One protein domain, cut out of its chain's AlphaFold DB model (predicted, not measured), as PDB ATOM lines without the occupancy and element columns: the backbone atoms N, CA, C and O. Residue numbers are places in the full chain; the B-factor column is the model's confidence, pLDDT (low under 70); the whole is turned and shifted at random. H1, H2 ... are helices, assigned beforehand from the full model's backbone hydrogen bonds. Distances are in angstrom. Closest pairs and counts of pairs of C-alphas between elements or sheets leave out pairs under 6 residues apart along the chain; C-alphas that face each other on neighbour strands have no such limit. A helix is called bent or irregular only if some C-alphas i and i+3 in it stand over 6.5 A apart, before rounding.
ATOM      1  N   GLY A  73      19.491  14.914 -23.834       87.44
ATOM      2  CA  GLY A  73      19.898  14.235 -25.061       87.44
ATOM      3  C   GLY A  73      20.808  15.068 -25.981       87.44
ATOM      4  O   GLY A  73      21.466  14.504 -26.854       87.44
ATOM      5  N   TRP A  74      20.937  16.384 -25.746       86.38
ATOM      6  CA  TRP A  74      21.892  17.251 -26.456       86.38
ATOM      7  C   TRP A  74      23.342  16.752 -26.347       86.38
ATOM      8  O   TRP A  74      24.118  16.919 -27.288       86.38
ATOM      9  N   VAL A  75      23.690  16.090 -25.234       89.62
ATOM     10  CA  VAL A  75      25.011  15.493 -24.970       89.62
ATOM     11  C   VAL A  75      25.362  14.374 -25.966       89.62
ATOM     12  O   VAL A  75      26.538  14.061 -26.160       89.62
ATOM     13  N   GLY A  76      24.385  13.812 -26.682       92.00
ATOM     14  CA  GLY A  76      24.659  12.850 -27.750       92.00
ATOM     15  C   GLY A  76      25.531  13.429 -28.876       92.00
ATOM     16  O   GLY A  76      26.396  12.730 -29.403       92.00
ATOM     17  N   VAL A  77      25.395  14.721 -29.203       92.50
ATOM     18  CA  VAL A  77      26.202  15.380 -30.250       92.50
ATOM     19  C   VAL A  77      27.700  15.434 -29.906       92.50
ATOM     20  O   VAL A  77      28.504  14.958 -30.711       92.50
ATOM     21  N   PRO A  78      28.133  15.969 -28.745       93.19
ATOM     22  CA  PRO A  78      29.544  15.942 -28.379       93.19
ATOM     23  C   PRO A  78      30.084  14.513 -28.226       93.19
ATOM     24  O   PRO A  78      31.225  14.268 -28.618       93.19
ATOM     25  N   MET A  79      29.274  13.550 -27.758       94.00
ATOM     26  CA  MET A  79      29.674  12.136 -27.749       94.00
ATOM     27  C   MET A  79      29.984  11.610 -29.155       94.00
ATOM     28  O   MET A  79      31.007  10.949 -29.337       94.00
ATOM     29  N   PHE A  80      29.165  11.936 -30.163       93.19
ATOM     30  CA  PHE A  80      29.452  11.562 -31.552       93.19
ATOM     31  C   PHE A  80      30.812  12.073 -32.017       93.19
ATOM     32  O   PHE A  80      31.578  11.304 -32.592       93.19
ATOM     33  N   PHE A  81      31.153  13.331 -31.730       95.44
ATOM     34  CA  PHE A  81      32.448  13.892 -32.122       95.44
ATOM     35  C   PHE A  81      33.629  13.231 -31.403       95.44
ATOM     36  O   PHE A  81      34.645  12.960 -32.043       95.44
ATOM     37  N   VAL A  82      33.488  12.883 -30.119       96.62
ATOM     38  CA  VAL A  82      34.505  12.109 -29.383       96.62
ATOM     39  C   VAL A  82      34.694  10.725 -30.009       96.62
ATOM     40  O   VAL A  82      35.818  10.326 -30.324       96.62
ATOM     41  N   ILE A  83      33.604   9.991 -30.252       95.50
ATOM     42  CA  ILE A  83      33.679   8.642 -30.830       95.50
ATOM     43  C   ILE A  83      34.239   8.697 -32.258       95.50
ATOM     44  O   ILE A  83      35.062   7.859 -32.642       95.50
ATOM     45  N   SER A  84      33.834   9.687 -33.055       94.75
ATOM     46  CA  SER A  84      34.383   9.905 -34.393       94.75
ATOM     47  C   SER A  84      35.872  10.229 -34.336       94.75
ATOM     48  O   SER A  84      36.625   9.585 -35.061       94.75
ATOM     49  N   GLY A  85      36.326  11.103 -33.430       96.50
ATOM     50  CA  GLY A  85      37.750  11.371 -33.195       96.50
ATOM     51  C   GLY A  85      38.566  10.089 -32.997       96.50
ATOM     52  O   GLY A  85      39.551   9.859 -33.702       96.50
ATOM     53  N   TYR A  86      38.091   9.204 -32.116       96.62
ATOM     54  CA  TYR A  86      38.735   7.918 -31.843       96.62
ATOM     55  C   TYR A  86      38.768   7.004 -33.077       96.62
ATOM     56  O   TYR A  86      39.827   6.536 -33.499       96.62
ATOM     57  N   VAL A  87      37.606   6.739 -33.686       94.50
ATOM     58  CA  VAL A  87      37.488   5.778 -34.800       94.50
ATOM     59  C   VAL A  87      38.206   6.270 -36.054       94.50
ATOM     60  O   VAL A  87      38.697   5.469 -36.853       94.50
ATOM     61  N   ILE A  88      38.264   7.582 -36.253       94.94
ATOM     62  CA  ILE A  88      38.988   8.196 -37.361       94.94
ATOM     63  C   ILE A  88      40.479   7.970 -37.199       94.94
ATOM     64  O   ILE A  88      41.077   7.388 -38.104       94.94
ATOM     65  N   ALA A  89      41.045   8.325 -36.046       96.44
ATOM     66  CA  ALA A  89      42.456   8.097 -35.766       96.44
ATOM     67  C   ALA A  89      42.821   6.606 -35.868       96.44
ATOM     68  O   ALA A  89      43.789   6.248 -36.543       96.44
ATOM     69  N   TYR A  90      41.977   5.726 -35.318       94.44
ATOM     70  CA  TYR A  90      42.137   4.275 -35.427       94.44
ATOM     71  C   TYR A  90      42.195   3.787 -36.876       94.44
ATOM     72  O   TYR A  90      43.132   3.084 -37.256       94.44
ATOM     73  N   SER A  91      41.229   4.178 -37.708       92.88
ATOM     74  CA  SER A  91      41.199   3.757 -39.113       92.88
ATOM     75  C   SER A  91      42.336   4.354 -39.947       92.88
ATOM     76  O   SER A  91      42.894   3.670 -40.799       92.88
ATOM     77  N   ALA A  92      42.694   5.617 -39.692       94.69
ATOM     78  CA  ALA A  92      43.730   6.338 -40.416       94.69
ATOM     79  C   ALA A  92      45.104   5.724 -40.142       94.69
ATOM     80  O   ALA A  92      45.920   5.614 -41.047       94.69
ATOM     81  N   SER A  93      45.321   5.221 -38.924       94.06
ATOM     82  CA  SER A  93      46.566   4.544 -38.560       94.06
ATOM     83  C   SER A  93      46.833   3.227 -39.295       94.06
ATOM     84  O   SER A  93      47.949   2.717 -39.230       94.06
ATOM     85  N   GLN A  94      45.822   2.674 -39.971       90.94
ATOM     86  CA  GLN A  94      45.878   1.380 -40.658       90.94
ATOM     87  C   GLN A  94      45.615   1.493 -42.169       90.94
ATOM     88  O   GLN A  94      45.527   0.475 -42.856       90.94
ATOM     89  N   ALA A  95      45.460   2.706 -42.709       90.62
ATOM     90  CA  ALA A  95      45.042   2.919 -44.091       90.62
ATOM     91  C   ALA A  95      45.910   3.959 -44.809       90.62
ATOM     92  O   ALA A  95      46.349   4.943 -44.222       90.62
ATOM     93  N   SER A  96      46.103   3.769 -46.117       93.88
ATOM     94  CA  SER A  96      46.608   4.834 -46.993       93.88
ATOM     95  C   SER A  96      45.564   5.946 -47.140       93.88
ATOM     96  O   SER A  96      44.370   5.693 -46.975       93.88
ATOM     97  N   ALA A  97      45.988   7.157 -47.521       94.00
ATOM     98  CA  ALA A  97      45.089   8.302 -47.711       94.00
ATOM     99  C   ALA A  97      43.886   7.971 -48.619       94.00
ATOM    100  O   ALA A  97      42.741   8.243 -48.260       94.00
ATOM    101  N   SER A  98      44.132   7.301 -49.751       93.75
ATOM    102  CA  SER A  98      43.090   6.857 -50.688       93.75
ATOM    103  C   SER A  98      42.106   5.871 -50.057       93.75
ATOM    104  O   SER A  98      40.900   6.098 -50.089       93.75
ATOM    105  N   ARG A  99      42.608   4.807 -49.415       93.31
ATOM    106  CA  ARG A  99      41.773   3.797 -48.742       93.31
ATOM    107  C   ARG A  99      40.959   4.398 -47.600       93.31
ATOM    108  O   ARG A  99      39.794   4.044 -47.435       93.31
ATOM    109  N   PHE A 100      41.552   5.322 -46.845       94.06
ATOM    110  CA  PHE A 100      40.854   6.071 -45.809       94.06
ATOM    111  C   PHE A 100      39.689   6.867 -46.406       94.06
ATOM    112  O   PHE A 100      38.556   6.695 -45.962       94.06
ATOM    113  N   LEU A 101      39.939   7.670 -47.446       94.44
ATOM    114  CA  LEU A 101      38.915   8.504 -48.075       94.44
ATOM    115  C   LEU A 101      37.773   7.668 -48.666       94.44
ATOM    116  O   LEU A 101      36.609   7.920 -48.357       94.44
ATOM    117  N   THR A 102      38.095   6.636 -49.450       93.50
ATOM    118  CA  THR A 102      37.093   5.735 -50.036       93.50
ATOM    119  C   THR A 102      36.248   5.067 -48.952       93.50
ATOM    120  O   THR A 102      35.024   5.042 -49.060       93.50
ATOM    121  N   GLY A 103      36.867   4.604 -47.860       90.88
ATOM    122  CA  GLY A 103      36.143   4.018 -46.730       90.88
ATOM    123  C   GLY A 103      35.176   4.994 -46.049       90.88
ATOM    124  O   GLY A 103      34.118   4.581 -45.576       90.88
ATOM    125  N   ARG A 104      35.492   6.296 -46.016       92.56
ATOM    126  CA  ARG A 104      34.594   7.329 -45.469       92.56
ATOM    127  C   ARG A 104      33.449   7.670 -46.409       92.56
ATOM    128  O   ARG A 104      32.313   7.761 -45.950       92.56
ATOM    129  N   ILE A 105      33.722   7.774 -47.704       92.75
ATOM    130  CA  ILE A 105      32.695   8.024 -48.723       92.75
ATOM    131  C   ILE A 105      31.671   6.885 -48.731       92.75
ATOM    132  O   ILE A 105      30.480   7.140 -48.571       92.75
ATOM    133  N   LEU A 106      32.128   5.631 -48.812       93.00
ATOM    134  CA  LEU A 106      31.247   4.456 -48.843       93.00
ATOM    135  C   LEU A 106      30.419   4.285 -47.563       93.00
ATOM    136  O   LEU A 106      29.349   3.689 -47.599       93.00
ATOM    137  N   ARG A 107      30.895   4.818 -46.433       89.31
ATOM    138  CA  ARG A 107      30.167   4.795 -45.162       89.31
ATOM    139  C   ARG A 107      29.078   5.867 -45.083       89.31
ATOM    140  O   ARG A 107      28.030   5.609 -44.503       89.31
ATOM    141  N   LEU A 108      29.346   7.074 -45.579       90.62
ATOM    142  CA  LEU A 108      28.486   8.240 -45.346       90.62
ATOM    143  C   LEU A 108      27.487   8.465 -46.477       90.62
ATOM    144  O   LEU A 108      26.309   8.694 -46.219       90.62
ATOM    145  N   VAL A 109      27.953   8.390 -47.724       92.56
ATOM    146  CA  VAL A 109      27.177   8.792 -48.904       92.56
ATOM    147  C   VAL A 109      25.870   8.007 -49.057       92.56
ATOM    148  O   VAL A 109      24.840   8.658 -49.227       92.56
ATOM    149  N   PRO A 110      25.834   6.666 -48.909       94.25
ATOM    150  CA  PRO A 110      24.581   5.922 -49.032       94.25
ATOM    151  C   PRO A 110      23.526   6.358 -48.008       94.25
ATOM    152  O   PRO A 110      22.357   6.526 -48.351       94.25
ATOM    153  N   GLY A 111      23.948   6.594 -46.761       92.38
ATOM    154  CA  GLY A 111      23.060   7.055 -45.696       92.38
ATOM    155  C   GLY A 111      22.537   8.467 -45.952       92.38
ATOM    156  O   GLY A 111      21.348   8.715 -45.785       92.38
ATOM    157  N   ILE A 112      23.399   9.376 -46.418       92.56
ATOM    158  CA  ILE A 112      23.002  10.747 -46.770       92.56
ATOM    159  C   ILE A 112      21.976  10.731 -47.892       92.56
ATOM    160  O   ILE A 112      20.954  11.393 -47.777       92.56
ATOM    161  N   TRP A 113      22.225   9.983 -48.966       94.88
ATOM    162  CA  TRP A 113      21.306   9.927 -50.100       94.88
ATOM    163  C   TRP A 113      19.954   9.353 -49.703       94.88
ATOM    164  O   TRP A 113      18.928   9.943 -50.031       94.88
ATOM    165  N   PHE A 114      19.944   8.255 -48.946       96.06
ATOM    166  CA  PHE A 114      18.705   7.665 -48.453       96.06
ATOM    167  C   PHE A 114      17.930   8.647 -47.561       96.06
ATOM    168  O   PHE A 114      16.789   8.989 -47.872       96.06
ATOM    169  N   CYS A 115      18.559   9.166 -46.502       93.75
ATOM    170  CA  CYS A 115      17.904  10.075 -45.562       93.75
ATOM    171  C   CYS A 115      17.466  11.381 -46.231       93.75
ATOM    172  O   CYS A 115      16.352  11.832 -45.993       93.75
ATOM    173  N   ALA A 116      18.287  11.970 -47.105       94.06
ATOM    174  CA  ALA A 116      17.944  13.210 -47.797       94.06
ATOM    175  C   ALA A 116      16.770  13.012 -48.759       94.06
ATOM    176  O   ALA A 116      15.936  13.906 -48.876       94.06
ATOM    177  N   THR A 117      16.682  11.850 -49.416       95.56
ATOM    178  CA  THR A 117      15.555  11.515 -50.300       95.56
ATOM    179  C   THR A 117      14.267  11.358 -49.498       95.56
ATOM    180  O   THR A 117      13.235  11.897 -49.891       95.56
ATOM    181  N   VAL A 118      14.328  10.675 -48.349       94.81
ATOM    182  CA  VAL A 118      13.178  10.537 -47.443       94.81
ATOM    183  C   VAL A 118      12.741  11.905 -46.912       94.81
ATOM    184  O   VAL A 118      11.565  12.241 -47.024       94.81
ATOM    185  N   SER A 119      13.671  12.728 -46.409       91.94
ATOM    186  CA  SER A 119      13.377  14.092 -45.946       91.94
ATOM    187  C   SER A 119      12.778  14.955 -47.056       91.94
ATOM    188  O   SER A 119      11.819  15.675 -46.812       91.94
ATOM    189  N   PHE A 120      13.294  14.860 -48.286       94.12
ATOM    190  CA  PHE A 120      12.746  15.584 -49.430       94.12
ATOM    191  C   PHE A 120      11.319  15.138 -49.763       94.12
ATOM    192  O   PHE A 120      10.452  15.984 -49.956       94.12
ATOM    193  N   GLY A 121      11.049  13.828 -49.768       93.56
ATOM    194  CA  GLY A 121       9.700  13.296 -49.974       93.56
ATOM    195  C   GLY A 121       8.706  13.784 -48.919       93.56
ATOM    196  O   GLY A 121       7.603  14.190 -49.267       93.56
ATOM    197  N   LEU A 122       9.110  13.815 -47.645       91.06
ATOM    198  CA  LEU A 122       8.288  14.372 -46.568       91.06
ATOM    199  C   LEU A 122       8.085  15.885 -46.728       91.06
ATOM    200  O   LEU A 122       6.962  16.363 -46.590       91.06
ATOM    201  N   ALA A 123       9.132  16.633 -47.079       89.25
ATOM    202  CA  ALA A 123       9.033  18.072 -47.304       89.25
ATOM    203  C   ALA A 123       8.057  18.406 -48.444       89.25
ATOM    204  O   ALA A 123       7.263  19.322 -48.307       89.25
ATOM    205  N   LEU A 124       8.021  17.624 -49.529       91.81
ATOM    206  CA  LEU A 124       7.043  17.828 -50.608       91.81
ATOM    207  C   LEU A 124       5.578  17.658 -50.165       91.81
ATOM    208  O   LEU A 124       4.690  18.196 -50.821       91.81
ATOM    209  N   LEU A 125       5.322  16.889 -49.103       89.12
ATOM    210  CA  LEU A 125       3.972  16.624 -48.595       89.12
ATOM    211  C   LEU A 125       3.525  17.635 -47.537       89.12
ATOM    212  O   LEU A 125       2.330  17.902 -47.420       89.12
ATOM    213  N   PHE A 126       4.467  18.151 -46.747       84.81
ATOM    214  CA  PHE A 126       4.164  18.900 -45.529       84.81
ATOM    215  C   PHE A 126       4.735  20.326 -45.518       84.81
ATOM    216  O   PHE A 126       4.151  21.197 -44.880       84.81
ATOM    217  N   ASP A 127       5.845  20.597 -46.205       82.56
ATOM    218  CA  ASP A 127       6.477  21.920 -46.207       82.56
ATOM    219  C   ASP A 127       5.738  22.868 -47.178       82.56
ATOM    220  O   ASP A 127       5.579  22.534 -48.355       82.56
ATOM    221  N   PRO A 128       5.276  24.053 -46.727       83.88
ATOM    222  CA  PRO A 128       4.604  25.026 -47.590       83.88
ATOM    223  C   PRO A 128       5.533  25.711 -48.614       83.88
ATOM    224  O   PRO A 128       5.057  26.491 -49.443       83.88
ATOM    225  N   GLU A 129       6.851  25.487 -48.566       86.25
ATOM    226  CA  GLU A 129       7.795  26.057 -49.528       86.25
ATOM    227  C   GLU A 129       7.599  25.551 -50.970       86.25
ATOM    228  O   GLU A 129       7.183  24.428 -51.244       86.25
ATOM    229  N   THR A 130       7.969  26.383 -51.952       90.88
ATOM    230  CA  THR A 130       7.903  25.999 -53.369       90.88
ATOM    231  C   THR A 130       8.807  24.799 -53.669       90.88
ATOM    232  O   THR A 130       9.981  24.784 -53.295       90.88
ATOM    233  N   THR A 131       8.326  23.867 -54.500       91.69
ATOM    234  CA  THR A 131       9.078  22.691 -54.982       91.69
ATOM    235  C   THR A 131      10.476  23.031 -55.506       91.69
ATOM    236  O   THR A 131      11.426  22.290 -55.266       91.69
ATOM    237  N   ARG A 132      10.640  24.182 -56.178       93.38
ATOM    238  CA  ARG A 132      11.945  24.664 -56.662       93.38
ATOM    239  C   ARG A 132      12.951  24.872 -55.525       93.38
ATOM    240  O   ARG A 132      14.113  24.499 -55.671       93.38
ATOM    241  N   VAL A 133      12.519  25.458 -54.409       91.94
ATOM    242  CA  VAL A 133      13.378  25.724 -53.246       91.94
ATOM    243  C   VAL A 133      13.716  24.420 -52.527       91.94
ATOM    244  O   VAL A 133      14.875  24.195 -52.180       91.94
ATOM    245  N   LEU A 134      12.738  23.523 -52.379       91.69
ATOM    246  CA  LEU A 134      12.955  22.197 -51.800       91.69
ATOM    247  C   LEU A 134      13.955  21.375 -52.624       91.69
ATOM    248  O   LEU A 134      14.868  20.769 -52.064       91.69
ATOM    249  N   PHE A 135      13.851  21.416 -53.954       94.06
ATOM    250  CA  PHE A 135      14.803  20.748 -54.842       94.06
ATOM    251  C   PHE A 135      16.219  21.330 -54.716       94.06
ATOM    252  O   PHE A 135      17.192  20.581 -54.657       94.06
ATOM    253  N   GLU A 136      16.355  22.655 -54.611       92.88
ATOM    254  CA  GLU A 136      17.645  23.319 -54.377       92.88
ATOM    255  C   GLU A 136      18.285  22.870 -53.049       92.88
ATOM    256  O   GLU A 136      19.478  22.557 -53.008       92.88
ATOM    257  N   ARG A 137      17.497  22.781 -51.969       92.62
ATOM    258  CA  ARG A 137      17.949  22.264 -50.663       92.62
ATOM    259  C   ARG A 137      18.348  20.794 -50.732       92.62
ATOM    260  O   ARG A 137      19.387  20.415 -50.183       92.62
ATOM    261  N   TYR A 138      17.559  19.975 -51.419       93.75
ATOM    262  CA  TYR A 138      17.837  18.559 -51.631       93.75
ATOM    263  C   TYR A 138      19.151  18.358 -52.397       93.75
ATOM    264  O   TYR A 138      20.060  17.701 -51.888       93.75
ATOM    265  N   ALA A 139      19.316  19.021 -53.544       93.31
ATOM    266  CA  ALA A 139      20.534  18.953 -54.350       93.31
ATOM    267  C   ALA A 139      21.777  19.393 -53.558       93.31
ATOM    268  O   ALA A 139      22.802  18.710 -53.584       93.31
ATOM    269  N   ARG A 140      21.678  20.483 -52.780       91.62
ATOM    270  CA  ARG A 140      22.761  20.920 -51.880       91.62
ATOM    271  C   ARG A 140      23.103  19.883 -50.815       91.62
ATOM    272  O   ARG A 140      24.275  19.747 -50.472       91.62
ATOM    273  N   THR A 141      22.108  19.170 -50.294       91.69
ATOM    274  CA  THR A 141      22.307  18.140 -49.264       91.69
ATOM    275  C   THR A 141      23.016  16.916 -49.835       91.69
ATOM    276  O   THR A 141      23.955  16.426 -49.215       91.69
ATOM    277  N   LEU A 142      22.639  16.468 -51.040       91.00
ATOM    278  CA  LEU A 142      23.248  15.304 -51.701       91.00
ATOM    279  C   LEU A 142      24.761  15.440 -51.903       91.00
ATOM    280  O   LEU A 142      25.480  14.443 -51.846       91.00
ATOM    281  N   VAL A 143      25.232  16.667 -52.133       88.94
ATOM    282  CA  VAL A 143      26.657  16.986 -52.321       88.94
ATOM    283  C   VAL A 143      27.300  17.616 -51.084       88.94
ATOM    284  O   VAL A 143      28.462  18.010 -51.138       88.94
ATOM    285  N   LEU A 144      26.555  17.734 -49.977       84.00
ATOM    286  CA  LEU A 144      26.990  18.363 -48.723       84.00
ATOM    287  C   LEU A 144      27.610  19.745 -48.939       84.00
ATOM    288  O   LEU A 144      28.647  20.092 -48.368       84.00
ATOM    289  N   PHE A 145      26.961  20.538 -49.790       83.19
ATOM    290  CA  PHE A 145      27.460  21.841 -50.195       83.19
ATOM    291  C   PHE A 145      27.684  22.729 -48.956       83.19
ATOM    292  O   PHE A 145      26.800  22.795 -48.100       83.19
ATOM    293  N   PRO A 146      28.828  23.425 -48.824       73.69
ATOM    294  CA  PRO A 146      29.198  24.114 -47.584       73.69
ATOM    295  C   PRO A 146      28.288  25.301 -47.231       73.69
ATOM    296  O   PRO A 146      28.303  25.765 -46.087       73.69
ATOM    297  N   VAL A 147      27.494  25.791 -48.188       77.06
ATOM    298  CA  VAL A 147      26.545  26.891 -47.982       77.06
ATOM    299  C   VAL A 147      25.317  26.395 -47.205       77.06
ATOM    300  O   VAL A 147      24.802  25.312 -47.493       77.06
ATOM    301  N   PRO A 148      24.830  27.172 -46.217       67.06
ATOM    302  CA  PRO A 148      23.649  26.823 -45.432       67.06
ATOM    303  C   PRO A 148      22.387  26.687 -46.299       67.06
ATOM    304  O   PRO A 148      22.330  27.220 -47.405       67.06
ATOM    305  N   ARG A 149      21.352  26.051 -45.728       82.19
ATOM    306  CA  ARG A 149      20.076  25.629 -46.355       82.19
ATOM    307  C   ARG A 149      20.150  24.257 -47.017       82.19
ATOM    308  O   ARG A 149      20.108  24.115 -48.238       82.19
ATOM    309  N   TRP A 150      20.257  23.256 -46.158       87.25
ATOM    310  CA  TRP A 150      20.044  21.858 -46.507       87.25
ATOM    311  C   TRP A 150      18.575  21.487 -46.328       87.25
ATOM    312  O   TRP A 150      17.797  22.300 -45.830       87.25
ATOM    313  N   ILE A 151      18.201  20.291 -46.782       89.19
ATOM    314  CA  ILE A 151      16.818  19.802 -46.700       89.19
ATOM    315  C   ILE A 151      16.360  19.637 -45.250       89.19
ATOM    316  O   ILE A 151      15.190  19.822 -44.969       89.19
ATOM    317  N   ASP A 152      17.299  19.356 -44.347       85.94
ATOM    318  CA  ASP A 152      17.082  19.301 -42.906       85.94
ATOM    319  C   ASP A 152      18.248  20.018 -42.201       85.94
ATOM    320  O   ASP A 152      19.399  20.014 -42.662       85.94
ATOM    321  N   GLY A 153      17.962  20.642 -41.063       83.06
ATOM    322  CA  GLY A 153      18.967  21.235 -40.198       83.06
ATOM    323  C   GLY A 153      19.977  20.223 -39.652       83.06
ATOM    324  O   GLY A 153      21.144  20.590 -39.515       83.06
ATOM    325  N   VAL A 154      19.588  18.968 -39.378       87.25
ATOM    326  CA  VAL A 154      20.402  17.967 -38.643       87.25
ATOM    327  C   VAL A 154      21.741  17.626 -39.297       87.25
ATOM    328  O   VAL A 154      22.693  17.288 -38.593       87.25
ATOM    329  N   TYR A 155      21.864  17.789 -40.616       88.88
ATOM    330  CA  TYR A 155      23.100  17.516 -41.355       88.88
ATOM    331  C   TYR A 155      24.280  18.389 -40.891       88.88
ATOM    332  O   TYR A 155      25.431  18.102 -41.223       88.88
ATOM    333  N   TRP A 156      24.040  19.463 -40.122       88.12
ATOM    334  CA  TRP A 156      25.079  20.378 -39.626       88.12
ATOM    335  C   TRP A 156      26.247  19.668 -38.920       88.12
ATOM    336  O   TRP A 156      27.389  20.103 -39.082       88.12
ATOM    337  N   THR A 157      25.987  18.582 -38.185       90.06
ATOM    338  CA  THR A 157      27.014  17.791 -37.481       90.06
ATOM    339  C   THR A 157      27.935  17.065 -38.457       90.06
ATOM    340  O   THR A 157      29.157  17.095 -38.302       90.06
ATOM    341  N   LEU A 158      27.358  16.487 -39.507       90.38
ATOM    342  CA  LEU A 158      28.071  15.780 -40.565       90.38
ATOM    343  C   LEU A 158      29.026  16.711 -41.321       90.38
ATOM    344  O   LEU A 158      30.158  16.332 -41.610       90.38
ATOM    345  N   GLY A 159      28.610  17.954 -41.585       90.75
ATOM    346  CA  GLY A 159      29.482  18.954 -42.208       90.75
ATOM    347  C   GLY A 159      30.772  19.197 -41.415       90.75
ATOM    348  O   GLY A 159      31.842  19.327 -42.002       90.75
ATOM    349  N   ILE A 160      30.687  19.209 -40.083       92.94
ATOM    350  CA  ILE A 160      31.851  19.362 -39.196       92.94
ATOM    351  C   ILE A 160      32.720  18.102 -39.232       92.94
ATOM    352  O   ILE A 160      33.944  18.194 -39.328       92.94
ATOM    353  N   GLU A 161      32.100  16.921 -39.202       94.19
ATOM    354  CA  GLU A 161      32.814  15.645 -39.280       94.19
ATOM    355  C   GLU A 161      33.629  15.523 -40.578       94.19
ATOM    356  O   GLU A 161      34.764  15.052 -40.550       94.19
ATOM    357  N   ILE A 162      33.106  16.033 -41.697       93.00
ATOM    358  CA  ILE A 162      33.808  16.082 -42.990       93.00
ATOM    359  C   ILE A 162      35.038  16.978 -42.958       93.00
ATOM    360  O   ILE A 162      36.063  16.609 -43.527       93.00
ATOM    361  N   MET A 163      34.988  18.112 -42.264       94.75
ATOM    362  CA  MET A 163      36.175  18.956 -42.096       94.75
ATOM    363  C   MET A 163      37.255  18.236 -41.293       94.75
ATOM    364  O   MET A 163      38.434  18.298 -41.640       94.75
ATOM    365  N   PHE A 164      36.859  17.462 -40.280       96.31
ATOM    366  CA  PHE A 164      37.800  16.626 -39.545       96.31
ATOM    367  C   PHE A 164      38.335  15.452 -40.389       96.31
ATOM    368  O   PHE A 164      39.535  15.175 -40.353       96.31
ATOM    369  N   TYR A 165      37.504  14.813 -41.224       94.94
ATOM    370  CA  TYR A 165      37.978  13.844 -42.221       94.94
ATOM    371  C   TYR A 165      39.004  14.469 -43.168       94.94
ATOM    372  O   TYR A 165      40.038  13.855 -43.424       94.94
ATOM    373  N   GLY A 166      38.745  15.688 -43.647       95.69
ATOM    374  CA  GLY A 166      39.651  16.449 -44.504       95.69
ATOM    375  C   GLY A 166      40.988  16.744 -43.829       95.69
ATOM    376  O   GLY A 166      42.031  16.520 -44.438       95.69
ATOM    377  N   LEU A 167      40.974  17.153 -42.556       97.00
ATOM    378  CA  LEU A 167      42.187  17.372 -41.762       97.00
ATOM    379  C   LEU A 167      43.047  16.102 -41.680       97.00
ATOM    380  O   LEU A 167      44.243  16.134 -41.967       97.00
ATOM    381  N   VAL A 168      42.441  14.970 -41.313       97.50
ATOM    382  CA  VAL A 168      43.164  13.696 -41.171       97.50
ATOM    383  C   VAL A 168      43.625  13.168 -42.529       97.50
ATOM    384  O   VAL A 168      44.750  12.685 -42.648       97.50
ATOM    385  N   TYR A 169      42.798  13.307 -43.566       97.06
ATOM    386  CA  TYR A 169      43.167  12.964 -44.936       97.06
ATOM    387  C   TYR A 169      44.364  13.785 -45.422       97.06
ATOM    388  O   TYR A 169      45.294  13.207 -45.974       97.06
ATOM    389  N   ALA A 170      44.389  15.097 -45.173       97.38
ATOM    390  CA  ALA A 170      45.512  15.956 -45.542       97.38
ATOM    391  C   ALA A 170      46.813  15.509 -44.854       97.38
ATOM    392  O   ALA A 170      47.852  15.417 -45.504       97.38
ATOM    393  N   LEU A 171      46.757  15.152 -43.566       97.06
ATOM    394  CA  LEU A 171      47.916  14.609 -42.853       97.06
ATOM    395  C   LEU A 171      48.387  13.271 -43.438       97.06
ATOM    396  O   LEU A 171      49.589  13.079 -43.606       97.06
ATOM    397  N   LEU A 172      47.468  12.364 -43.781       96.69
ATOM    398  CA  LEU A 172      47.812  11.100 -44.440       96.69
ATOM    399  C   LEU A 172      48.410  11.324 -45.833       96.69
ATOM    400  O   LEU A 172      49.393  10.683 -46.182       96.69
ATOM    401  N   PHE A 173      47.837  12.238 -46.616       97.00
ATOM    402  CA  PHE A 173      48.296  12.563 -47.965       97.00
ATOM    403  C   PHE A 173      49.713  13.148 -47.960       97.00
ATOM    404  O   PHE A 173      50.530  12.807 -48.809       97.00
ATOM    405  N   LEU A 174      50.030  13.973 -46.960       96.88
ATOM    406  CA  LEU A 174      51.369  14.528 -46.755       96.88
ATOM    407  C   LEU A 174      52.351  13.536 -46.102       96.88
ATOM    408  O   LEU A 174      53.497  13.908 -45.854       96.88
ATOM    409  N   ASN A 175      51.925  12.301 -45.801       94.56
ATOM    410  CA  ASN A 175      52.679  11.315 -45.017       94.56
ATOM    411  C   ASN A 175      53.143  11.859 -43.651       94.56
ATOM    412  O   ASN A 175      54.251  11.578 -43.209       94.56
ATOM    413  N   ARG A 176      52.297  12.669 -42.996       95.62
ATOM    414  CA  ARG A 176      52.545  13.324 -41.698       95.62
ATOM    415  C   ARG A 176      51.590  12.850 -40.602       95.62
ATOM    416  O   ARG A 176      51.164  13.640 -39.755       95.62
ATOM    417  N   PHE A 177      51.193  11.580 -40.623       94.81
ATOM    418  CA  PHE A 177      50.245  11.038 -39.643       94.81
ATOM    419  C   PHE A 177      50.766  11.130 -38.198       94.81
ATOM    420  O   PHE A 177      49.985  11.314 -37.269       94.81
ATOM    421  N   GLU A 178      52.082  11.098 -38.003       93.75
ATOM    422  CA  GLU A 178      52.745  11.320 -36.717       93.75
ATOM    423  C   GLU A 178      52.421  12.689 -36.097       93.75
ATOM    424  O   GLU A 178      52.463  12.847 -34.879       93.75
ATOM    425  N   ARG A 179      52.038  13.678 -36.919       96.31
ATOM    426  CA  ARG A 179      51.632  15.010 -36.455       96.31
ATOM    427  C   ARG A 179      50.167  15.095 -36.033       96.31
ATOM    428  O   ARG A 179      49.755  16.147 -35.555       96.31
ATOM    429  N   LEU A 180      49.379  14.026 -36.170       96.62
ATOM    430  CA  LEU A 180      47.961  14.047 -35.810       96.62
ATOM    431  C   LEU A 180      47.744  14.443 -34.344       96.62
ATOM    432  O   LEU A 180      46.926  15.315 -34.068       96.62
ATOM    433  N   GLU A 181      48.485  13.830 -33.418       96.56
ATOM    434  CA  GLU A 181      48.368  14.106 -31.981       96.56
ATOM    435  C   GLU A 181      48.689  15.571 -31.620       96.56
ATOM    436  O   GLU A 181      47.837  16.218 -31.012       96.56
ATOM    437  N   PRO A 182      49.843  16.155 -32.000       96.94
ATOM    438  CA  PRO A 182      50.118  17.557 -31.677       96.94
ATOM    439  C   PRO A 182      49.173  18.533 -32.391       96.94
ATOM    440  O   PRO A 182      48.761  19.523 -31.789       96.94
ATOM    441  N   VAL A 183      48.780  18.259 -33.643       97.62
ATOM    442  CA  VAL A 183      47.830  19.113 -34.380       97.62
ATOM    443  C   VAL A 183      46.467  19.117 -33.697       97.62
ATOM    444  O   VAL A 183      45.903  20.187 -33.469       97.62
ATOM    445  N   ILE A 184      45.935  17.946 -33.335       97.00
ATOM    446  CA  ILE A 184      44.616  17.883 -32.704       97.00
ATOM    447  C   ILE A 184      44.642  18.400 -31.268       97.00
ATOM    448  O   ILE A 184      43.657  18.981 -30.823       97.00
ATOM    449  N   LEU A 185      45.761  18.244 -30.557       97.06
ATOM    450  CA  LEU A 185      45.944  18.846 -29.244       97.06
ATOM    451  C   LEU A 185      45.886  20.374 -29.351       97.06
ATOM    452  O   LEU A 185      45.155  20.998 -28.590       97.06
ATOM    453  N   ALA A 186      46.574  20.973 -30.327       97.44
ATOM    454  CA  ALA A 186      46.510  22.413 -30.567       97.44
ATOM    455  C   ALA A 186      45.083  22.871 -30.915       97.44
ATOM    456  O   ALA A 186      44.564  23.787 -30.282       97.44
ATOM    457  N   VAL A 187      44.413  22.198 -31.857       97.00
ATOM    458  CA  VAL A 187      43.011  22.485 -32.224       97.00
ATOM    459  C   VAL A 187      42.080  22.360 -31.013       97.00
ATOM    460  O   VAL A 187      41.240  23.228 -30.782       97.00
ATOM    461  N   GLY A 188      42.243  21.301 -30.218       96.69
ATOM    462  CA  GLY A 188      41.439  21.034 -29.030       96.69
ATOM    463  C   GLY A 188      41.635  22.068 -27.930       96.69
ATOM    464  O   GLY A 188      40.653  22.556 -27.379       96.69
ATOM    465  N   VAL A 189      42.883  22.457 -27.659       96.44
ATOM    466  CA  VAL A 189      43.219  23.495 -26.677       96.44
ATOM    467  C   VAL A 189      42.701  24.858 -27.130       96.44
ATOM    468  O   VAL A 189      42.059  25.537 -26.339       96.44
ATOM    469  N   ILE A 190      42.895  25.245 -28.396       96.19
ATOM    470  CA  ILE A 190      42.362  26.509 -28.936       96.19
ATOM    471  C   ILE A 190      40.831  26.540 -28.818       96.19
ATOM    472  O   ILE A 190      40.264  27.524 -28.347       96.19
ATOM    473  N   SER A 191      40.167  25.443 -29.189       95.00
ATOM    474  CA  SER A 191      38.718  25.278 -29.057       95.00
ATOM    475  C   SER A 191      38.253  25.399 -27.600       95.00
ATOM    476  O   SER A 191      37.320  26.145 -27.302       95.00
ATOM    477  N   ALA A 192      38.933  24.718 -26.675       93.88
ATOM    478  CA  ALA A 192      38.602  24.746 -25.256       93.88
ATOM    479  C   ALA A 192      38.801  26.134 -24.635       93.88
ATOM    480  O   ALA A 192      37.926  26.625 -23.924       93.88
ATOM    481  N   LEU A 193      39.919  26.793 -24.944       92.88
ATOM    482  CA  LEU A 193      40.207  28.148 -24.482       92.88
ATOM    483  C   LEU A 193      39.185  29.153 -25.014       92.88
ATOM    484  O   LEU A 193      38.759  30.024 -24.259       92.88
ATOM    485  N   ALA A 194      38.744  29.014 -26.267       91.88
ATOM    486  CA  ALA A 194      37.707  29.870 -26.834       91.88
ATOM    487  C   ALA A 194      36.385  29.758 -26.054       91.88
ATOM    488  O   ALA A 194      35.771  30.777 -25.739       91.88
ATOM    489  N   TRP A 195      35.978  28.546 -25.666       90.38
ATOM    490  CA  TRP A 195      34.796  28.338 -24.820       90.38
ATOM    491  C   TRP A 195      34.973  28.854 -23.393       90.38
ATOM    492  O   TRP A 195      34.064  29.489 -22.856       90.38
ATOM    493  N   CYS A 196      36.140  28.635 -22.788       89.19
ATOM    494  CA  CYS A 196      36.454  29.178 -21.468       89.19
ATOM    495  C   CYS A 196      36.408  30.709 -21.472       89.19
ATOM    496  O   CYS A 196      35.794  31.299 -20.588       89.19
ATOM    497  N   LEU A 197      36.986  31.356 -22.489       89.00
ATOM    498  CA  LEU A 197      36.972  32.810 -22.632       89.00
ATOM    499  C   LEU A 197      35.554  33.342 -22.876       89.00
ATOM    500  O   LEU A 197      35.170  34.334 -22.260       89.00
ATOM    501  N   ALA A 198      34.748  32.652 -23.689       87.56
ATOM    502  CA  ALA A 198      33.351  33.014 -23.945       87.56
ATOM    503  C   ALA A 198      32.466  32.886 -22.691       87.56
ATOM    504  O   ALA A 198      31.451  33.571 -22.570       87.56
ATOM    505  N   ALA A 199      32.856  32.034 -21.739       84.44
ATOM    506  CA  ALA A 199      32.191  31.927 -20.444       84.44
ATOM    507  C   ALA A 199      32.512  33.103 -19.503       84.44
ATOM    508  O   ALA A 199      31.810  33.295 -18.507       84.44
ATOM    509  N   THR A 200      33.545  33.899 -19.802       83.75
ATOM    510  CA  THR A 200      33.921  35.071 -19.002       83.75
ATOM    511  C   THR A 200      33.224  36.353 -19.481       83.75
ATOM    512  O   THR A 200      32.837  36.461 -20.645       83.75
ATOM    513  N   PRO A 201      33.096  37.382 -18.623       83.75
ATOM    514  CA  PRO A 201      32.609  38.701 -19.037       83.75
ATOM    515  C   PRO A 201      33.567  39.471 -19.960       83.75
ATOM    516  O   PRO A 201      33.183  40.513 -20.480       83.75
ATOM    517  N   PHE A 202      34.801  38.993 -20.140       85.56
ATOM    518  CA  PHE A 202      35.864  39.715 -20.842       85.56
ATOM    519  C   PHE A 202      35.550  39.945 -22.326       85.56
ATOM    520  O   PHE A 202      35.890  40.988 -22.877       85.56
ATOM    521  N   TRP A 203      34.873  38.986 -22.968       81.81
ATOM    522  CA  TRP A 203      34.547  39.040 -24.393       81.81
ATOM    523  C   TRP A 203      33.101  38.589 -24.655       81.81
ATOM    524  O   TRP A 203      32.847  37.435 -25.011       81.81
ATOM    525  N   PRO A 204      32.123  39.493 -24.457       78.00
ATOM    526  CA  PRO A 204      30.709  39.135 -24.375       78.00
ATOM    527  C   PRO A 204      30.089  38.626 -25.682       78.00
ATOM    528  O   PRO A 204      29.044  37.989 -25.598       78.00
ATOM    529  N   ASP A 205      30.713  38.880 -26.839       86.00
ATOM    530  CA  ASP A 205      30.253  38.429 -28.163       86.00
ATOM    531  C   ASP A 205      31.002  37.190 -28.690       86.00
ATOM    532  O   ASP A 205      30.706  36.694 -29.783       86.00
ATOM    533  N   LEU A 206      31.985  36.667 -27.945       85.69
ATOM    534  CA  LEU A 206      32.781  35.531 -28.413       85.69
ATOM    535  C   LEU A 206      31.925  34.274 -28.596       85.69
ATOM    536  O   LEU A 206      32.160  33.526 -29.540       85.69
ATOM    537  N   ASP A 207      30.898  34.076 -27.765       84.25
ATOM    538  CA  ASP A 207      29.932  32.977 -27.883       84.25
ATOM    539  C   ASP A 207      29.223  32.970 -29.249       84.25
ATOM    540  O   ASP A 207      29.017  31.914 -29.857       84.25
ATOM    541  N   ARG A 208      28.900  34.154 -29.780       85.31
ATOM    542  CA  ARG A 208      28.292  34.318 -31.104       85.31
ATOM    543  C   ARG A 208      29.284  33.973 -32.204       85.31
ATOM    544  O   ARG A 208      28.927  33.237 -33.123       85.31
ATOM    545  N   ILE A 209      30.526  34.449 -32.086       87.31
ATOM    546  CA  ILE A 209      31.599  34.203 -33.062       87.31
ATOM    547  C   ILE A 209      31.918  32.706 -33.143       87.31
ATOM    548  O   ILE A 209      31.909  32.134 -34.237       87.31
ATOM    549  N   ILE A 210      32.118  32.041 -32.001       87.56
ATOM    550  CA  ILE A 210      32.400  30.597 -31.956       87.56
ATOM    551  C   ILE A 210      31.196  29.752 -32.375       87.56
ATOM    552  O   ILE A 210      31.370  28.602 -32.762       87.56
ATOM    553  N   SER A 211      29.980  30.299 -32.350       85.56
ATOM    554  CA  SER A 211      28.770  29.608 -32.815       85.56
ATOM    555  C   SER A 211      28.516  29.752 -34.320       85.56
ATOM    556  O   SER A 211      27.620  29.083 -34.852       85.56
ATOM    557  N   THR A 212      29.288  30.590 -35.024       89.12
ATOM    558  CA  THR A 212      29.158  30.765 -36.476       89.12
ATOM    559  C   THR A 212      29.465  29.477 -37.234       89.12
ATOM    560  O   THR A 212      30.220  28.611 -36.789       89.12
ATOM    561  N   ARG A 213      28.896  29.342 -38.437       85.75
ATOM    562  CA  ARG A 213      29.147  28.169 -39.284       85.75
ATOM    563  C   ARG A 213      30.625  28.031 -39.651       85.75
ATOM    564  O   ARG A 213      31.121  26.912 -39.683       85.75
ATOM    565  N   ILE A 214      31.315  29.146 -39.879       89.81
ATOM    566  CA  ILE A 214      32.748  29.161 -40.198       89.81
ATOM    567  C   ILE A 214      33.554  28.629 -39.009       89.81
ATOM    568  O   ILE A 214      34.373  27.740 -39.199       89.81
ATOM    569  N   ALA A 215      33.265  29.080 -37.783       90.25
ATOM    570  CA  ALA A 215      33.915  28.556 -36.580       90.25
ATOM    571  C   ALA A 215      33.641  27.057 -36.368       90.25
ATOM    572  O   ALA A 215      34.553  26.301 -36.031       90.25
ATOM    573  N   LYS A 216      32.409  26.605 -36.636       90.69
ATOM    574  CA  LYS A 216      32.036  25.184 -36.556       90.69
ATOM    575  C   LYS A 216      32.811  24.332 -37.556       90.69
ATOM    576  O   LYS A 216      33.383  23.317 -37.172       90.69
ATOM    577  N   LEU A 217      32.843  24.749 -38.823       90.69
ATOM    578  CA  LEU A 217      33.562  24.045 -39.889       90.69
ATOM    579  C   LEU A 217      35.083  24.114 -39.698       90.69
ATOM    580  O   LEU A 217      35.772  23.134 -39.946       90.69
ATOM    581  N   GLY A 218      35.600  25.223 -39.172       93.44
ATOM    582  CA  GLY A 218      37.005  25.384 -38.791       93.44
ATOM    583  C   GLY A 218      37.414  24.610 -37.534       93.44
ATOM    584  O   GLY A 218      38.512  24.819 -37.035       93.44
ATOM    585  N   LEU A 219      36.540  23.747 -36.998       94.25
ATOM    586  CA  LEU A 219      36.747  22.963 -35.777       94.25
ATOM    587  C   LEU A 219      36.973  23.808 -34.510       94.25
ATOM    588  O   LEU A 219      37.276  23.252 -33.461       94.25
ATOM    589  N   LEU A 220      36.760  25.125 -34.541       93.81
ATOM    590  CA  LEU A 220      36.908  25.976 -33.359       93.81
ATOM    591  C   LEU A 220      35.842  25.653 -32.307       93.81
ATOM    592  O   LEU A 220      36.129  25.607 -31.116       93.81
ATOM    593  N   THR A 221      34.610  25.381 -32.737       91.62
ATOM    594  CA  THR A 221      33.486  25.116 -31.824       91.62
ATOM    595  C   THR A 221      33.551  23.727 -31.191       91.62
ATOM    596  O   THR A 221      33.180  23.559 -30.034       91.62
ATOM    597  N   HIS A 222      33.988  22.717 -31.950       93.75
ATOM    598  CA  HIS A 222      33.894  21.307 -31.546       93.75
ATOM    599  C   HIS A 222      35.242  20.577 -31.515       93.75
ATOM    600  O   HIS A 222      35.279  19.383 -31.224       93.75
ATOM    601  N   GLY A 223      36.346  21.276 -31.776       95.50
ATOM    602  CA  GLY A 223      37.691  20.709 -31.841       95.50
ATOM    603  C   GLY A 223      38.115  20.018 -30.552       95.50
ATOM    604  O   GLY A 223      38.725  18.955 -30.620       95.50
ATOM    605  N   CYS A 224      37.722  20.544 -29.387       96.06
ATOM    606  CA  CYS A 224      37.977  19.902 -28.094       96.06
ATOM    607  C   CYS A 224      37.369  18.488 -28.001       96.06
ATOM    608  O   CYS A 224      38.009  17.579 -27.478       96.06
ATOM    609  N   HIS A 225      36.192  18.254 -28.586       96.19
ATOM    610  CA  HIS A 225      35.531  16.945 -28.585       96.19
ATOM    611  C   HIS A 225      36.269  15.935 -29.472       96.19
ATOM    612  O   HIS A 225      36.549  14.816 -29.043       96.19
ATOM    613  N   PHE A 226      36.657  16.339 -30.687       97.50
ATOM    614  CA  PHE A 226      37.486  15.495 -31.553       97.50
ATOM    615  C   PHE A 226      38.846  15.197 -30.916       97.50
ATOM    616  O   PHE A 226      39.309  14.057 -30.974       97.50
ATOM    617  N   ALA A 227      39.456  16.189 -30.259       97.62
ATOM    618  CA  ALA A 227      40.721  16.029 -29.552       97.62
ATOM    619  C   ALA A 227      40.636  14.995 -28.434       97.62
ATOM    620  O   ALA A 227      41.505  14.131 -28.375       97.62
ATOM    621  N   ILE A 228      39.573  14.994 -27.621       97.50
ATOM    622  CA  ILE A 228      39.356  13.943 -26.614       97.50
ATOM    623  C   ILE A 228      39.388  12.560 -27.274       97.50
ATOM    624  O   ILE A 228      40.132  11.687 -26.836       97.50
ATOM    625  N   GLY A 229      38.645  12.374 -28.367       97.12
ATOM    626  CA  GLY A 229      38.608  11.105 -29.096       97.12
ATOM    627  C   GLY A 229      39.979  10.633 -29.584       97.12
ATOM    628  O   GLY A 229      40.360   9.481 -29.366       97.12
ATOM    629  N   VAL A 230      40.742  11.524 -30.221       97.88
ATOM    630  CA  VAL A 230      42.077  11.196 -30.745       97.88
ATOM    631  C   VAL A 230      43.092  10.969 -29.622       97.88
ATOM    632  O   VAL A 230      43.907  10.052 -29.719       97.88
ATOM    633  N   LEU A 231      43.041  11.757 -28.544       97.69
ATOM    634  CA  LEU A 231      43.918  11.591 -27.383       97.69
ATOM    635  C   LEU A 231      43.638  10.274 -26.658       97.69
ATOM    636  O   LEU A 231      44.587   9.597 -26.273       97.69
ATOM    637  N   LEU A 232      42.370   9.866 -26.530       97.06
ATOM    638  CA  LEU A 232      42.003   8.549 -26.004       97.06
ATOM    639  C   LEU A 232      42.545   7.424 -26.891       97.06
ATOM    640  O   LEU A 232      43.118   6.464 -26.383       97.06
ATOM    641  N   TRP A 233      42.420   7.549 -28.214       96.50
ATOM    642  CA  TRP A 233      43.007   6.580 -29.140       96.50
ATOM    643  C   TRP A 233      44.534   6.502 -28.997       96.50
ATOM    644  O   TRP A 233      45.087   5.404 -28.895       96.50
ATOM    645  N   SER A 234      45.217   7.649 -28.930       96.25
ATOM    646  CA  SER A 234      46.670   7.676 -28.760       96.25
ATOM    647  C   SER A 234      47.093   7.138 -27.393       96.25
ATOM    648  O   SER A 234      48.083   6.421 -27.304       96.25
ATOM    649  N   ALA A 235      46.317   7.396 -26.337       95.94
ATOM    650  CA  ALA A 235      46.565   6.857 -25.006       95.94
ATOM    651  C   ALA A 235      46.447   5.328 -24.961       95.94
ATOM    652  O   ALA A 235      47.288   4.663 -24.361       95.94
ATOM    653  N   VAL A 236      45.446   4.762 -25.642       94.19
ATOM    654  CA  VAL A 236      45.283   3.305 -25.760       94.19
ATOM    655  C   VAL A 236      46.447   2.674 -26.533       94.19
ATOM    656  O   VAL A 236      46.876   1.576 -26.195       94.19
ATOM    657  N   ARG A 237      46.975   3.354 -27.557       92.56
ATOM    658  CA  ARG A 237      48.051   2.819 -28.407       92.56
ATOM    659  C   ARG A 237      49.454   3.002 -27.823       92.56
ATOM    660  O   ARG A 237      50.283   2.109 -27.933       92.56
ATOM    661  N   ASN A 238      49.724   4.177 -27.265       93.19
ATOM    662  CA  ASN A 238      51.059   4.659 -26.912       93.19
ATOM    663  C   ASN A 238      51.206   4.943 -25.402       93.19
ATOM    664  O   ASN A 238      52.182   5.573 -25.001       93.19
ATOM    665  N   GLY A 239      50.226   4.562 -24.575       93.88
ATOM    666  CA  GLY A 239      50.218   4.768 -23.121       93.88
ATOM    667  C   GLY A 239      49.715   6.144 -22.664       93.88
ATOM    668  O   GLY A 239      49.514   7.066 -23.452       93.88
ATOM    669  N   LEU A 240      49.509   6.320 -21.360       94.00
ATOM    670  CA  LEU A 240      49.129   7.617 -20.789       94.00
ATOM    671  C   LEU A 240      50.371   8.477 -20.528       94.00
ATOM    672  O   LEU A 240      51.341   8.017 -19.936       94.00
ATOM    673  N   THR A 241      50.324   9.743 -20.944       96.00
ATOM    674  CA  THR A 241      51.363  10.744 -20.658       96.00
ATOM    675  C   THR A 241      50.743  11.950 -19.960       96.00
ATOM    676  O   THR A 241      49.550  12.218 -20.121       96.00
ATOM    677  N   VAL A 242      51.549  12.717 -19.218       94.94
ATOM    678  CA  VAL A 242      51.087  13.948 -18.549       94.94
ATOM    679  C   VAL A 242      50.500  14.936 -19.559       94.94
ATOM    680  O   VAL A 242      49.454  15.523 -19.299       94.94
ATOM    681  N   LEU A 243      51.106  15.056 -20.745       94.19
ATOM    682  CA  LEU A 243      50.596  15.914 -21.817       94.19
ATOM    683  C   LEU A 243      49.202  15.477 -22.295       94.19
ATOM    684  O   LEU A 243      48.328  16.320 -22.476       94.19
ATOM    685  N   ARG A 244      48.971  14.167 -22.461       95.50
ATOM    686  CA  ARG A 244      47.657  13.622 -22.848       95.50
ATOM    687  C   ARG A 244      46.618  13.856 -21.761       95.50
ATOM    688  O   ARG A 244      45.510  14.272 -22.075       95.50
ATOM    689  N   LEU A 245      46.976  13.635 -20.498       96.00
ATOM    690  CA  LEU A 245      46.086  13.884 -19.361       96.00
ATOM    691  C   LEU A 245      45.727  15.369 -19.238       96.00
ATOM    692  O   LEU A 245      44.551  15.697 -19.101       96.00
ATOM    693  N   ALA A 246      46.710  16.262 -19.363       96.00
ATOM    694  CA  ALA A 246      46.486  17.704 -19.363       96.00
ATOM    695  C   ALA A 246      45.605  18.132 -20.548       96.00
ATOM    696  O   ALA A 246      44.638  18.867 -20.365       96.00
ATOM    697  N   GLY A 247      45.885  17.619 -21.750       95.50
ATOM    698  CA  GLY A 247      45.080  17.866 -22.945       95.50
ATOM    699  C   GLY A 247      43.631  17.403 -22.794       95.50
ATOM    700  O   GLY A 247      42.713  18.157 -23.110       95.50
ATOM    701  N   LEU A 248      43.416  16.198 -22.257       96.25
ATOM    702  CA  LEU A 248      42.087  15.666 -21.952       96.25
ATOM    703  C   LEU A 248      41.359  16.540 -20.930       96.25
ATOM    704  O   LEU A 248      40.210  16.904 -21.164       96.25
ATOM    705  N   ALA A 249      42.027  16.925 -19.839       95.19
ATOM    706  CA  ALA A 249      41.446  17.788 -18.816       95.19
ATOM    707  C   ALA A 249      41.031  19.154 -19.389       95.19
ATOM    708  O   ALA A 249      39.905  19.590 -19.164       95.19
ATOM    709  N   ILE A 250      41.894  19.798 -20.183       95.12
ATOM    710  CA  ILE A 250      41.597  21.080 -20.844       95.12
ATOM    711  C   ILE A 250      40.429  20.937 -21.826       95.12
ATOM    712  O   ILE A 250      39.519  21.762 -21.845       95.12
ATOM    713  N   CYS A 251      40.418  19.886 -22.647       94.81
ATOM    714  CA  CYS A 251      39.348  19.695 -23.623       94.81
ATOM    715  C   CYS A 251      38.002  19.386 -22.953       94.81
ATOM    716  O   CYS A 251      36.971  19.869 -23.418       94.81
ATOM    717  N   LEU A 252      38.005  18.622 -21.855       92.56
ATOM    718  CA  LEU A 252      36.807  18.341 -21.066       92.56
ATOM    719  C   LEU A 252      36.260  19.617 -20.426       92.56
ATOM    720  O   LEU A 252      35.063  19.871 -20.533       92.56
ATOM    721  N   THR A 253      37.115  20.452 -19.823       88.19
ATOM    722  CA  THR A 253      36.666  21.712 -19.213       88.19
ATOM    723  C   THR A 253      36.117  22.687 -20.245       88.19
ATOM    724  O   THR A 253      35.083  23.290 -19.989       88.19
ATOM    725  N   GLY A 254      36.723  22.785 -21.431       83.19
ATOM    726  CA  GLY A 254      36.202  23.595 -22.534       83.19
ATOM    727  C   GLY A 254      34.892  23.080 -23.147       83.19
ATOM    728  O   GLY A 254      34.170  23.851 -23.769       83.19
ATOM    729  N   GLY A 255      34.557  21.797 -22.966       74.88
ATOM    730  CA  GLY A 255      33.281  21.217 -23.402       74.88
ATOM    731  C   GLY A 255      32.104  21.502 -22.458       74.88
ATOM    732  O   GLY A 255      30.955  21.496 -22.895       74.88
ATOM    733  N   LEU A 256      32.366  21.797 -21.178       75.06
ATOM    734  CA  LEU A 256      31.328  22.046 -20.162       75.06
ATOM    735  C   LEU A 256      30.502  23.337 -20.389       75.06
ATOM    736  O   LEU A 256      29.291  23.305 -20.164       75.06
ATOM    737  N   PRO A 257      31.081  24.478 -20.827       62.41
ATOM    738  CA  PRO A 257      30.334  25.714 -21.063       62.41
ATOM    739  C   PRO A 257      29.323  25.646 -22.212       62.41
ATOM    740  O   PRO A 257      28.445  26.504 -22.270       62.41
ATOM    741  N   ALA A 258      29.421  24.653 -23.102       57.06
ATOM    742  CA  ALA A 258      28.533  24.493 -24.257       57.06
ATOM    743  C   ALA A 258      27.097  24.057 -23.888       57.06
ATOM    744  O   ALA A 258      26.268  23.870 -24.780       57.06
ATOM    745  N   ASP A 259      26.789  23.914 -22.593       56.50
ATOM    746  CA  ASP A 259      25.464  23.555 -22.089       56.50
ATOM    747  C   ASP A 259      24.380  24.574 -22.522       56.50
ATOM    748  O   ASP A 259      24.413  25.751 -22.123       56.50
ATOM    749  N   PRO A 260      23.360  24.143 -23.293       52.84
ATOM    750  CA  PRO A 260      22.215  24.969 -23.669       52.84
ATOM    751  C   PRO A 260      21.475  25.594 -22.474       52.84
ATOM    752  O   PRO A 260      20.850  26.651 -22.631       52.84
ATOM    753  N   LEU A 261      21.541  24.990 -21.275       45.03
ATOM    754  CA  LEU A 261      20.932  25.552 -20.063       45.03
ATOM    755  C   LEU A 261      21.579  26.875 -19.638       45.03
ATOM    756  O   LEU A 261      20.860  27.802 -19.252       45.03
ATOM    757  N   ARG A 262      22.903  27.030 -19.774       49.91
ATOM    758  CA  ARG A 262      23.583  28.300 -19.455       49.91
ATOM    759  C   ARG A 262      23.167  29.421 -20.407       49.91
ATOM    760  O   ARG A 262      22.950  30.545 -19.956       49.91
ATOM    761  N   CYS A 263      22.950  29.114 -21.689       45.81
ATOM    762  CA  CYS A 263      22.413  30.079 -22.656       45.81
ATOM    763  C   CYS A 263      20.993  30.548 -22.297       45.81
ATOM    764  O   CYS A 263      20.685  31.730 -22.454       45.81
ATOM    765  N   ARG A 264      20.127  29.665 -21.776       47.75
ATOM    766  CA  ARG A 264      18.780  30.050 -21.308       47.75
ATOM    767  C   ARG A 264      18.822  30.889 -20.031       47.75
ATOM    768  O   ARG A 264      18.057  31.841 -19.918       47.75
TER     769      ARG A 264
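AT A GLANCE: This is residues 73 to 264 of the 312 residues of the protein "Putative Acyltransferase 3" of Methylorubrum extorquens (UniProt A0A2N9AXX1). A long bent helix, H2, leads away from a bundle of five helices, H1, H4, H5, H8 and H9: its arm H2a packs on H4, while its arm H2b and H3, folded back along it, make a hairpin that reaches out to one side. In the bundle H8 packs on H1, H5 and H9, and H4 runs beside H1; short H6 and H7 pack on H5 and H4. The printed part has 192 residues with ten named helices, H1 to H10 in order, and no named strand: all helix. It is compact, with a radius of gyration of the C-alphas of 18.1 A and spans of 56 by 46 by 27 A.

IN THESE COORDINATES: H2, residues 97 to 126, was assigned as one helix by its hydrogen bonds but is bent: C-alphas 107 and 110 are 6.9 A apart. Its arms are H2a, residues 97 to 107, 15.5 A, and H2b, residues 110 to 126, 24.4 A, ending at C-alpha (4.164, 18.900, -45.529). H1, residues 73 to 92, 29.4 A, begins at C-alpha (19.898, 14.235, -25.061). H3 is residues 131 to 142, 16.3 A; H4 residues 153 to 173, 31.6 A; H5 residues 177 to 198, 31.9 A. H4 is only just irregular, with C-alphas 154 and 157 6.7 A apart, and H5 is irregular, with C-alphas 178 and 181 7.0 A apart. H6 is residues 206 to 210, H7 residues 213 to 217, H8 residues 223 to 238, 21.5 A, H9 residues 242 to 258, 25.5 A, and H10 residues 260 to 264.

HOW THE PARTS SIT: H2b and H3 form a hairpin at 15 degrees, closest at the C-alphas of Trp 113 and Leu 142, 5.9 A. H2a touches residues 165 to 173 of H4, closest at Ala 97 and Leu 172, C-alphas 5.1 A apart. H4 touches H1 at a shallow tilt of 21 degrees, the same way, closest at the C-alphas of Phe 81 and Glu 161, 7.4 A. H8 touches H1, closest at the C-alphas of Gly 85 and Gly 229, 4.2 A, and H5, closest at those of Gly 188 and Cys 224, 3.8 A. H8 and H9 form a hairpin at 27 degrees, closest at the C-alphas of Cys 224 and Cys 251, 4.7 A. H7 touches H4, C-alphas of Leu 217 and Ile 160 5.0 A apart; H6 touches H5, C-alphas of Leu 206 and Ala 198 5.2 A apart. H9 and H10 meet only through their link. Every O i to N i+4 pair is within hydrogen-bond range in H2a, H3, H6, H7, H8 and H10; the others have 14 of 16 in H1, 12 of 13 in H2b, 14 of 17 in H4, 16 of 18 in H5 and 11 of 13 in H9.

THE WHOLE: The C-alphas farthest apart, of Thr 130 and Val 242, are 56.8 A apart. The printed part has no cut and no long link; residues 125 to 130 and 200 to 205 stand free. Residue 148 and residues 257 to 264 have pLDDT under 70.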